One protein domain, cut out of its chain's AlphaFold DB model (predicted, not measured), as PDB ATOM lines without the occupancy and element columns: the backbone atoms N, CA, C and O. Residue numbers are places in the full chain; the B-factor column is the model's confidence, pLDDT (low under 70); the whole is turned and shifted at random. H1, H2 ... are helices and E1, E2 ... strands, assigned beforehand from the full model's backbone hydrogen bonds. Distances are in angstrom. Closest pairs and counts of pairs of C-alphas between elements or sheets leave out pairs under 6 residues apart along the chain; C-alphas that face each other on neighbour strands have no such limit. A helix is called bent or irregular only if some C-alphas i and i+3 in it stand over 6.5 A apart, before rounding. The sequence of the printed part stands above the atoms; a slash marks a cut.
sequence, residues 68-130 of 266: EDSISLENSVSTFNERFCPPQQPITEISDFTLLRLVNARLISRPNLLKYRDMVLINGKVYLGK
ATOM      1  N   GLU A  68      35.289  22.330 -13.551       89.94
ATOM      2  CA  GLU A  68      34.710  23.318 -12.618       89.94
ATOM      3  C   GLU A  68      34.747  22.821 -11.163       89.94
ATOM      4  O   GLU A  68      35.101  23.547 -10.236       89.94
ATOM      5  N   ASP A  69      34.490  21.530 -10.977       89.62
ATOM      6  CA  ASP A  69      34.501  20.882  -9.670       89.62
ATOM      7  C   ASP A  69      35.883  20.793  -9.040       89.62
ATOM      8  O   ASP A  69      36.017  20.947  -7.828       89.62
ATOM      9  N   SER A  70      36.923  20.570  -9.847       91.00
ATOM     10  CA  SER A  70      38.285  20.549  -9.326       91.00
ATOM     11  C   SER A  70      38.735  21.956  -8.938       91.00
ATOM     12  O   SER A  70      39.398  22.113  -7.921       91.00
ATOM     13  N   ILE A  71      38.302  22.987  -9.672       91.50
ATOM     14  CA  ILE A  71      38.535  24.391  -9.295       91.50
ATOM     15  C   ILE A  71      37.804  24.721  -7.983       91.50
ATOM     16  O   ILE A  71      38.367  25.359  -7.095       91.50
ATOM     17  N   SER A  72      36.562  24.255  -7.827       92.75
ATOM     18  CA  SER A  72      35.808  24.419  -6.580       92.75
ATOM     19  C   SER A  72      36.518  23.749  -5.397       92.75
ATOM     20  O   SER A  72      36.681  24.373  -4.348       92.75
ATOM     21  N   LEU A  73      37.004  22.516  -5.580       93.31
ATOM     22  CA  LEU A  73      37.740  21.797  -4.541       93.31
ATOM     23  C   LEU A  73      39.079  22.470  -4.209       93.31
ATOM     24  O   LEU A  73      39.425  22.562  -3.034       93.31
ATOM     25  N   GLU A  74      39.800  22.976  -5.210       94.06
ATOM     26  CA  GLU A  74      41.043  23.740  -5.038       94.06
ATOM     27  C   GLU A  74      40.821  24.975  -4.156       94.06
ATOM     28  O   GLU A  74      41.547  25.181  -3.183       94.06
ATOM     29  N   ASN A  75      39.761  25.743  -4.419       93.94
ATOM     30  CA  ASN A  75      39.405  26.903  -3.600       93.94
ATOM     31  C   ASN A  75      39.078  26.508  -2.153       93.94
ATOM     32  O   ASN A  75      39.503  27.187  -1.213       93.94
ATOM     33  N   SER A  76      38.363  25.398  -1.954       94.19
ATOM     34  CA  SER A  76      38.056  24.883  -0.616       94.19
ATOM     35  C   SER A  76      39.309  24.406   0.122       94.19
ATOM     36  O   SER A  76      39.457  24.693   1.309       94.19
ATOM     37  N   VAL A  77      40.237  23.730  -0.558       94.00
ATOM     38  CA  VAL A  77      41.525  23.299   0.015       94.00
ATOM     39  C   VAL A  77      42.389  24.502   0.401       94.00
ATOM     40  O   VAL A  77      42.903  24.547   1.520       94.00
ATOM     41  N   SER A  78      42.490  25.506  -0.469       93.62
ATOM     42  CA  SER A  78      43.233  26.741  -0.191       93.62
ATOM     43  C   SER A  78      42.637  27.497   0.996       93.62
ATOM     44  O   SER A  78      43.346  27.804   1.954       93.62
ATOM     45  N   THR A  79      41.311  27.679   1.011       93.94
ATOM     46  CA  THR A  79      40.599  28.322   2.129       93.94
ATOM     47  C   THR A  79      40.821  27.574   3.445       93.94
ATOM     48  O   THR A  79      40.946  28.190   4.505       93.94
ATOM     49  N   PHE A  80      40.866  26.239   3.400       94.00
ATOM     50  CA  PHE A  80      41.122  25.434   4.585       94.00
ATOM     51  C   PHE A  80      42.532  25.665   5.134       94.00
ATOM     52  O   PHE A  80      42.702  25.908   6.331       94.00
ATOM     53  N   ASN A  81      43.531  25.607   4.253       93.00
ATOM     54  CA  ASN A  81      44.932  25.766   4.619       93.00
ATOM     55  C   ASN A  81      45.216  27.165   5.184       93.00
ATOM     56  O   ASN A  81      45.968  27.278   6.144       93.00
ATOM     57  N   GLU A  82      44.571  28.208   4.660       91.88
ATOM     58  CA  GLU A  82      44.715  29.576   5.175       91.88
ATOM     59  C   GLU A  82      44.045  29.784   6.540       91.88
ATOM     60  O   GLU A  82      44.575  30.499   7.388       91.88
ATOM     61  N   ARG A  83      42.859  29.198   6.760       90.50
ATOM     62  CA  ARG A  83      42.036  29.510   7.943       90.50
ATOM     63  C   ARG A  83      42.261  28.592   9.136       90.50
ATOM     64  O   ARG A  83      42.033  29.017  10.265       90.50
ATOM     65  N   PHE A  84      42.623  27.334   8.899       88.88
ATOM     66  CA  PHE A  84      42.665  26.304   9.945       88.88
ATOM     67  C   PHE A  84      44.082  25.802  10.262       88.88
ATOM     68  O   PHE A  84      44.249  25.012  11.197       88.88
ATOM     69  N   CYS A  85      45.098  26.259   9.522       86.31
ATOM     70  CA  CYS A  85      46.500  25.957   9.805       86.31
ATOM     71  C   CYS A  85      47.227  27.221  10.294       86.31
ATOM     72  O   CYS A  85      47.315  28.178   9.524       86.31
ATOM     73  N   PRO A  86      47.806  27.234  11.516       77.69
ATOM     74  CA  PRO A  86      47.740  26.240  12.613       77.69
ATOM     75  C   PRO A  86      46.429  26.327  13.436       77.69
ATOM     76  O   PRO A  86      45.838  27.406  13.477       77.69
ATOM     77  N   PRO A  87      45.958  25.253  14.128       80.19
ATOM     78  CA  PRO A  87      46.695  24.075  14.624       80.19
ATOM     79  C   PRO A  87      46.678  22.826  13.726       80.19
ATOM     80  O   PRO A  87      47.345  21.843  14.051       80.19
ATOM     81  N   GLN A  88      45.902  22.804  12.641       82.88
ATOM     82  CA  GLN A  88      45.833  21.628  11.767       82.88
ATOM     83  C   GLN A  88      46.995  21.618  10.759       82.88
ATOM     84  O   GLN A  88      47.622  22.646  10.515       82.88
ATOM     85  N   GLN A  89      47.317  20.442  10.210       87.25
ATOM     86  CA  GLN A  89      48.298  20.321   9.124       87.25
ATOM     87  C   GLN A  89      47.655  20.698   7.784       87.25
ATOM     88  O   GLN A  89      46.499  20.311   7.557       87.25
ATOM     89  N   PRO A  90      48.395  21.381   6.889       89.50
ATOM     90  CA  PRO A  90      47.892  21.729   5.571       89.50
ATOM     91  C   PRO A  90      47.568  20.468   4.770       89.50
ATOM     92  O   PRO A  90      48.242  19.441   4.874       89.50
ATOM     93  N   ILE A  91      46.520  20.549   3.961       90.12
ATOM     94  CA  ILE A  91      46.115  19.488   3.047       90.12
ATOM     95  C   ILE A  91      47.107  19.462   1.883       90.12
ATOM     96  O   ILE A  91      47.164  20.400   1.088       90.12
ATOM     97  N   THR A  92      47.873  18.376   1.797       88.94
ATOM     98  CA  THR A  92      48.854  18.109   0.732       88.94
ATOM     99  C   THR A  92      48.388  17.041  -0.260       88.94
ATOM    100  O   THR A  92      48.976  16.911  -1.329       88.94
ATOM    101  N   GLU A  93      47.328  16.297   0.060       91.62
ATOM    102  CA  GLU A  93      46.758  15.240  -0.781       91.62
ATOM    103  C   GLU A  93      45.227  15.172  -0.647       91.62
ATOM    104  O   GLU A  93      44.655  15.514   0.395       91.62
ATOM    105  N   ILE A  94      44.549  14.709  -1.701       92.25
ATOM    106  CA  ILE A  94      43.110  14.420  -1.652       92.25
ATOM    107  C   ILE A  94      42.938  12.954  -1.256       92.25
ATOM    108  O   ILE A  94      43.302  12.050  -2.001       92.25
ATOM    109  N   SER A  95      42.404  12.724  -0.064       91.38
ATOM    110  CA  SER A  95      42.057  11.412   0.473       91.38
ATOM    111  C   SER A  95      40.688  11.492   1.145       91.38
ATOM    112  O   SER A  95      40.215  12.579   1.487       91.38
ATOM    113  N   ASP A  96      40.043  10.348   1.392       90.69
ATOM    114  CA  ASP A  96      38.736  10.304   2.073       90.69
ATOM    115  C   ASP A  96      38.760  11.080   3.407       90.69
ATOM    116  O   ASP A  96      37.787  11.728   3.795       90.69
ATOM    117  N   PHE A  97      39.906  11.070   4.092       91.81
ATOM    118  CA  PHE A  97      40.098  11.795   5.339       91.81
ATOM    119  C   PHE A  97      40.238  13.309   5.143       91.81
ATOM    120  O   PHE A  97      39.646  14.067   5.914       91.81
ATOM    121  N   THR A  98      40.972  13.779   4.128       92.44
ATOM    122  CA  THR A  98      41.080  15.226   3.859       92.44
ATOM    123  C   THR A  98      39.763  15.794   3.336       92.44
ATOM    124  O   THR A  98      39.347  16.866   3.775       92.44
ATOM    125  N   LEU A  99      39.022  15.030   2.534       93.38
ATOM    126  CA  LEU A  99      37.653  15.366   2.149       93.38
ATOM    127  C   LEU A  99      36.721  15.452   3.370       93.38
ATOM    128  O   LEU A  99      35.945  16.399   3.498       93.38
ATOM    129  N   LEU A 100      36.832  14.525   4.327       92.88
ATOM    130  CA  LEU A 100      36.053  14.592   5.567       92.88
ATOM    131  C   LEU A 100      36.418  15.819   6.420       92.88
ATOM    132  O   LEU A 100      35.530  16.449   6.998       92.88
ATOM    133  N   ARG A 101      37.700  16.202   6.472       92.06
ATOM    134  CA  ARG A 101      38.141  17.442   7.137       92.06
ATOM    135  C   ARG A 101      37.495  18.678   6.506       92.06
ATOM    136  O   ARG A 101      36.996  19.532   7.237       92.06
ATOM    137  N   LEU A 102      37.426  18.740   5.176       93.06
ATOM    138  CA  LEU A 102      36.756  19.831   4.459       93.06
ATOM    139  C   LEU A 102      35.243  19.880   4.739       93.06
ATOM    140  O   LEU A 102      34.683  20.970   4.873       93.06
ATOM    141  N   VAL A 103      34.579  18.725   4.888       94.00
ATOM    142  CA  VAL A 103      33.162  18.657   5.310       94.00
ATOM    143  C   VAL A 103      32.983  19.182   6.731       94.00
ATOM    144  O   VAL A 103      32.074  19.971   6.983       94.00
ATOM    145  N   ASN A 104      33.856  18.784   7.659       91.38
ATOM    146  CA  ASN A 104      33.802  19.250   9.046       91.38
ATOM    147  C   ASN A 104      34.004  20.769   9.141       91.38
ATOM    148  O   ASN A 104      33.337  21.431   9.936       91.38
ATOM    149  N   ALA A 105      34.858  21.327   8.281       90.62
ATOM    150  CA  ALA A 105      35.063  22.766   8.132       90.62
ATOM    151  C   ALA A 105      33.936  23.487   7.360       90.62
ATOM    152  O   ALA A 105      34.001  24.702   7.186       90.62
ATOM    153  N   ARG A 106      32.897  22.766   6.907       91.94
ATOM    154  CA  ARG A 106      31.769  23.275   6.101       91.94
ATOM    155  C   ARG A 106      32.179  23.927   4.772       91.94
ATOM    156  O   ARG A 106      31.443  24.756   4.247       91.94
ATOM    157  N   LEU A 107      33.330  23.544   4.218       92.12
ATOM    158  CA  LEU A 107      33.828  24.053   2.931       92.12
ATOM    159  C   LEU A 107      33.313  23.240   1.738       92.12
ATOM    160  O   LEU A 107      33.335  23.717   0.607       92.12
ATOM    161  N   ILE A 108      32.843  22.015   1.989       93.12
ATOM    162  CA  ILE A 108      32.168  21.171   1.004       93.12
ATOM    163  C   ILE A 108      30.952  20.478   1.631       93.12
ATOM    164  O   ILE A 108      30.923  20.180   2.827       93.12
ATOM    165  N   SER A 109      29.950  20.181   0.807       92.62
ATOM    166  CA  SER A 109      28.750  19.452   1.224       92.62
ATOM    167  C   SER A 109      28.992  17.942   1.236       92.62
ATOM    168  O   SER A 109      29.517  17.385   0.274       92.62
ATOM    169  N   ARG A 110      28.515  17.251   2.280       88.19
ATOM    170  CA  ARG A 110      28.585  15.781   2.408       88.19
ATOM    171  C   ARG A 110      28.100  14.987   1.176       88.19
ATOM    172  O   ARG A 110      28.790  14.035   0.824       88.19
ATOM    173  N   PRO A 111      26.986  15.330   0.490       89.69
ATOM    174  CA  PRO A 111      26.571  14.600  -0.716       89.69
ATOM    175  C   PRO A 111      27.575  14.699  -1.873       89.69
ATOM    176  O   PRO A 111      27.633  13.802  -2.706       89.69
ATOM    177  N   ASN A 112      28.406  15.745  -1.906       87.06
ATOM    178  CA  ASN A 112      29.354  15.977  -2.994       87.06
ATOM    179  C   ASN A 112      30.689  15.242  -2.788       87.06
ATOM    180  O   ASN A 112      31.551  15.308  -3.654       87.06
ATOM    181  N   LEU A 113      30.870  14.512  -1.680       88.31
ATOM    182  CA  LEU A 113      32.112  13.790  -1.377       88.31
ATOM    183  C   LEU A 113      32.512  12.798  -2.474       88.31
ATOM    184  O   LEU A 113      33.672  12.758  -2.873       88.31
ATOM    185  N   LEU A 114      31.545  12.031  -2.988       87.44
ATOM    186  CA  LEU A 114      31.797  11.028  -4.029       87.44
ATOM    187  C   LEU A 114      32.323  11.658  -5.322       87.44
ATOM    188  O   LEU A 114      33.088  11.025  -6.038       87.44
ATOM    189  N   LYS A 115      31.959  12.916  -5.591       89.44
ATOM    190  CA  LYS A 115      32.387  13.661  -6.777       89.44
ATOM    191  C   LYS A 115      33.882  13.975  -6.769       89.44
ATOM    192  O   LYS A 115      34.497  14.063  -7.824       89.44
ATOM    193  N   TYR A 116      34.448  14.164  -5.580       91.00
ATOM    194  CA  TYR A 116      35.826  14.616  -5.383       91.00
ATOM    195  C   TYR A 116      36.804  13.473  -5.102       91.00
ATOM    196  O   TYR A 116      38.006  13.711  -5.022       91.00
ATOM    197  N   ARG A 117      36.302  12.244  -4.944       88.19
ATOM    198  CA  ARG A 117      37.088  11.080  -4.521       88.19
ATOM    199  C   ARG A 117      38.231  10.745  -5.483       88.19
ATOM    200  O   ARG A 117      39.321  10.422  -5.029       88.19
ATOM    201  N   ASP A 118      37.983  10.859  -6.784       88.62
ATOM    202  CA  ASP A 118      38.948  10.492  -7.830       88.62
ATOM    203  C   ASP A 118      39.837  11.673  -8.266       88.62
ATOM    204  O   ASP A 118      40.547  11.603  -9.273       88.62
ATOM    205  N   MET A 119      39.782  12.791  -7.534       91.06
ATOM    206  CA  MET A 119      40.611  13.961  -7.803       91.06
ATOM    207  C   MET A 119      41.945  13.878  -7.071       91.06
ATOM    208  O   MET A 119      42.049  13.312  -5.988       91.06
ATOM    209  N   VAL A 120      42.970  14.492  -7.651       91.69
ATOM    210  CA  VAL A 120      44.338  14.480  -7.128       91.69
ATOM    211  C   VAL A 120      44.841  15.912  -7.001       91.69
ATOM    212  O   VAL A 120      44.642  16.725  -7.903       91.69
ATOM    213  N   LEU A 121      45.504  16.219  -5.885       91.00
ATOM    214  CA  LEU A 121      46.206  17.484  -5.685       91.00
ATOM    215  C   LEU A 121      47.640  17.342  -6.206       91.00
ATOM    216  O   LEU A 121      48.399  16.511  -5.714       91.00
ATOM    217  N   ILE A 122      48.013  18.147  -7.197       88.31
ATOM    218  CA  ILE A 122      49.356  18.187  -7.779       88.31
ATOM    219  C   ILE A 122      49.813  19.644  -7.776       88.31
ATOM    220  O   ILE A 122      49.158  20.502  -8.363       88.31
ATOM    221  N   ASN A 123      50.935  19.937  -7.113       83.50
ATOM    222  CA  ASN A 123      51.516  21.285  -7.034       83.50
ATOM    223  C   ASN A 123      50.509  22.372  -6.596       83.50
ATOM    224  O   ASN A 123      50.485  23.468  -7.149       83.50
ATOM    225  N   GLY A 124      49.647  22.055  -5.623       81.44
ATOM    226  CA  GLY A 124      48.637  22.981  -5.097       81.44
ATOM    227  C   GLY A 124      47.387  23.145  -5.967       81.44
ATOM    228  O   GLY A 124      46.483  23.870  -5.572       81.44
ATOM    229  N   LYS A 125      47.301  22.448  -7.105       88.25
ATOM    230  CA  LYS A 125      46.131  22.452  -7.990       88.25
ATOM    231  C   LYS A 125      45.445  21.101  -8.002       88.25
ATOM    232  O   LYS A 125      46.101  20.062  -7.934       88.25
ATOM    233  N   VAL A 126      44.121  21.108  -8.087       91.06
ATOM    234  CA  VAL A 126      43.328  19.876  -8.101       91.06
ATOM    235  C   VAL A 126      43.011  19.491  -9.540       91.06
ATOM    236  O   VAL A 126      42.552  20.315 -10.332       91.06
ATOM    237  N   TYR A 127      43.200  18.216  -9.861       89.56
ATOM    238  CA  TYR A 127      42.923  17.660 -11.177       89.56
ATOM    239  C   TYR A 127      42.107  16.375 -11.088       89.56
ATOM    240  O   TYR A 127      42.233  15.610 -10.136       89.56
ATOM    241  N   LEU A 128      41.320  16.103 -12.126       88.25
ATOM    242  CA  LEU A 128      40.699  14.804 -12.347       88.25
ATOM    243  C   LEU A 128      41.585  13.981 -13.291       88.25
ATOM    244  O   LEU A 128      41.953  14.453 -14.373       88.25
ATOM    245  N   GLY A 129      41.922  12.751 -12.902       80.31
ATOM    246  CA  GLY A 129      42.606  11.818 -13.795       80.31
ATOM    247  C   GLY A 129      41.736  11.516 -15.016       80.31
ATOM    248  O   GLY A 129      40.590  11.092 -14.882       80.31
ATOM    249  N   LYS A 130      42.263  11.721 -16.227       69.62
ATOM    250  CA  LYS A 130      41.686  11.128 -17.434       69.62
ATOM    251  C   LYS A 130      41.834   9.629 -17.272       69.62
ATOM    252  O   LYS A 130      42.952   9.123 -17.269       69.62
TER     253      LYS A 130
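Overview. This is residues 68 to 130 of the 266 residues of an uncharacterized protein of Candidatus Riflebacteria bacterium (UniProt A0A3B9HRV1). One long helix, H1, forms one side of a small body, and a two-strand hairpin, E1 and E2, packs on its first part mainly through E2. H2 and H3 make a helical hairpin, with H2 steeply tilted to H1 and H3 coming closest to H1 at its last residue, Tyr 116, and a long loop, residues 85 to 95, folds back from the end of H1 to H2. The printed part has 63 residues with three named helices and then two named strands, an antiparallel sheet in the order E1 - E2, in the mixed class. It is compact, with a radius of gyration of the C-alphas of 10.6 A and spans of 35 by 26 by 18 A.

Arrangement. H1, residues 68 to 84, and H2, residues 96 to 104, only just touch, with 3 pairs of C-alphas within 8 A, through residues 76 to 80 of H1 alone; the closest are Phe 80 and Leu 102, 7.1 A. Their steep tilt of 69 degrees is only just short of about perpendicular. H1 and H3, residues 110 to 116, only just touch, also with 3 pairs, closest at Leu 73 and Tyr 116, 7.5 A, through residues 69 to 73 of H1 alone. H2 and H3 form a helical hairpin at a steep tilt of 39 degrees, opposite ways; they only just touch, with 3 pairs, closest at Val 103 and Arg 110, 6.1 A. The helix packing is mostly crossed: no touching pair is at a shallow tilt. E1, residues 119 to 122, and E2, residues 125 to 129, form an antiparallel hairpin, with N 120 and O 127 2.8 A apart and N 125 and O 122 3.0 A apart, both within hydrogen-bond range. The closest C-alphas of H1 and E2 are those of Ser 70 and Val 126, 5.2 A. H2 is apart from both strands. Every O i to N i+4 pair is within range in H1 and H2; H3 has 0 of 3, but 3 of 4 O i to N i+3 pairs.

Along the chain. H1 begins at C-alpha 68 (34.710, 23.318, -12.618) and is 24.1 A long; H2 is 12.4 A. H3, 10.7 A, is irregular: C-alphas 111 and 114 are 7.1 A apart. E1 is 9.7 A long, and E2, 12.6 A, ends at C-alpha 129 (42.606, 11.818, -13.795).

Size, cuts and confidence. The two C-alphas farthest apart, those of Pro 87 and Lys 130, are 34.9 A apart. The printed part has no cut, and the link from H1 to H2, 11 residues, is long. The mean pLDDT of the printed part is 89.7, with residue 130 under 70.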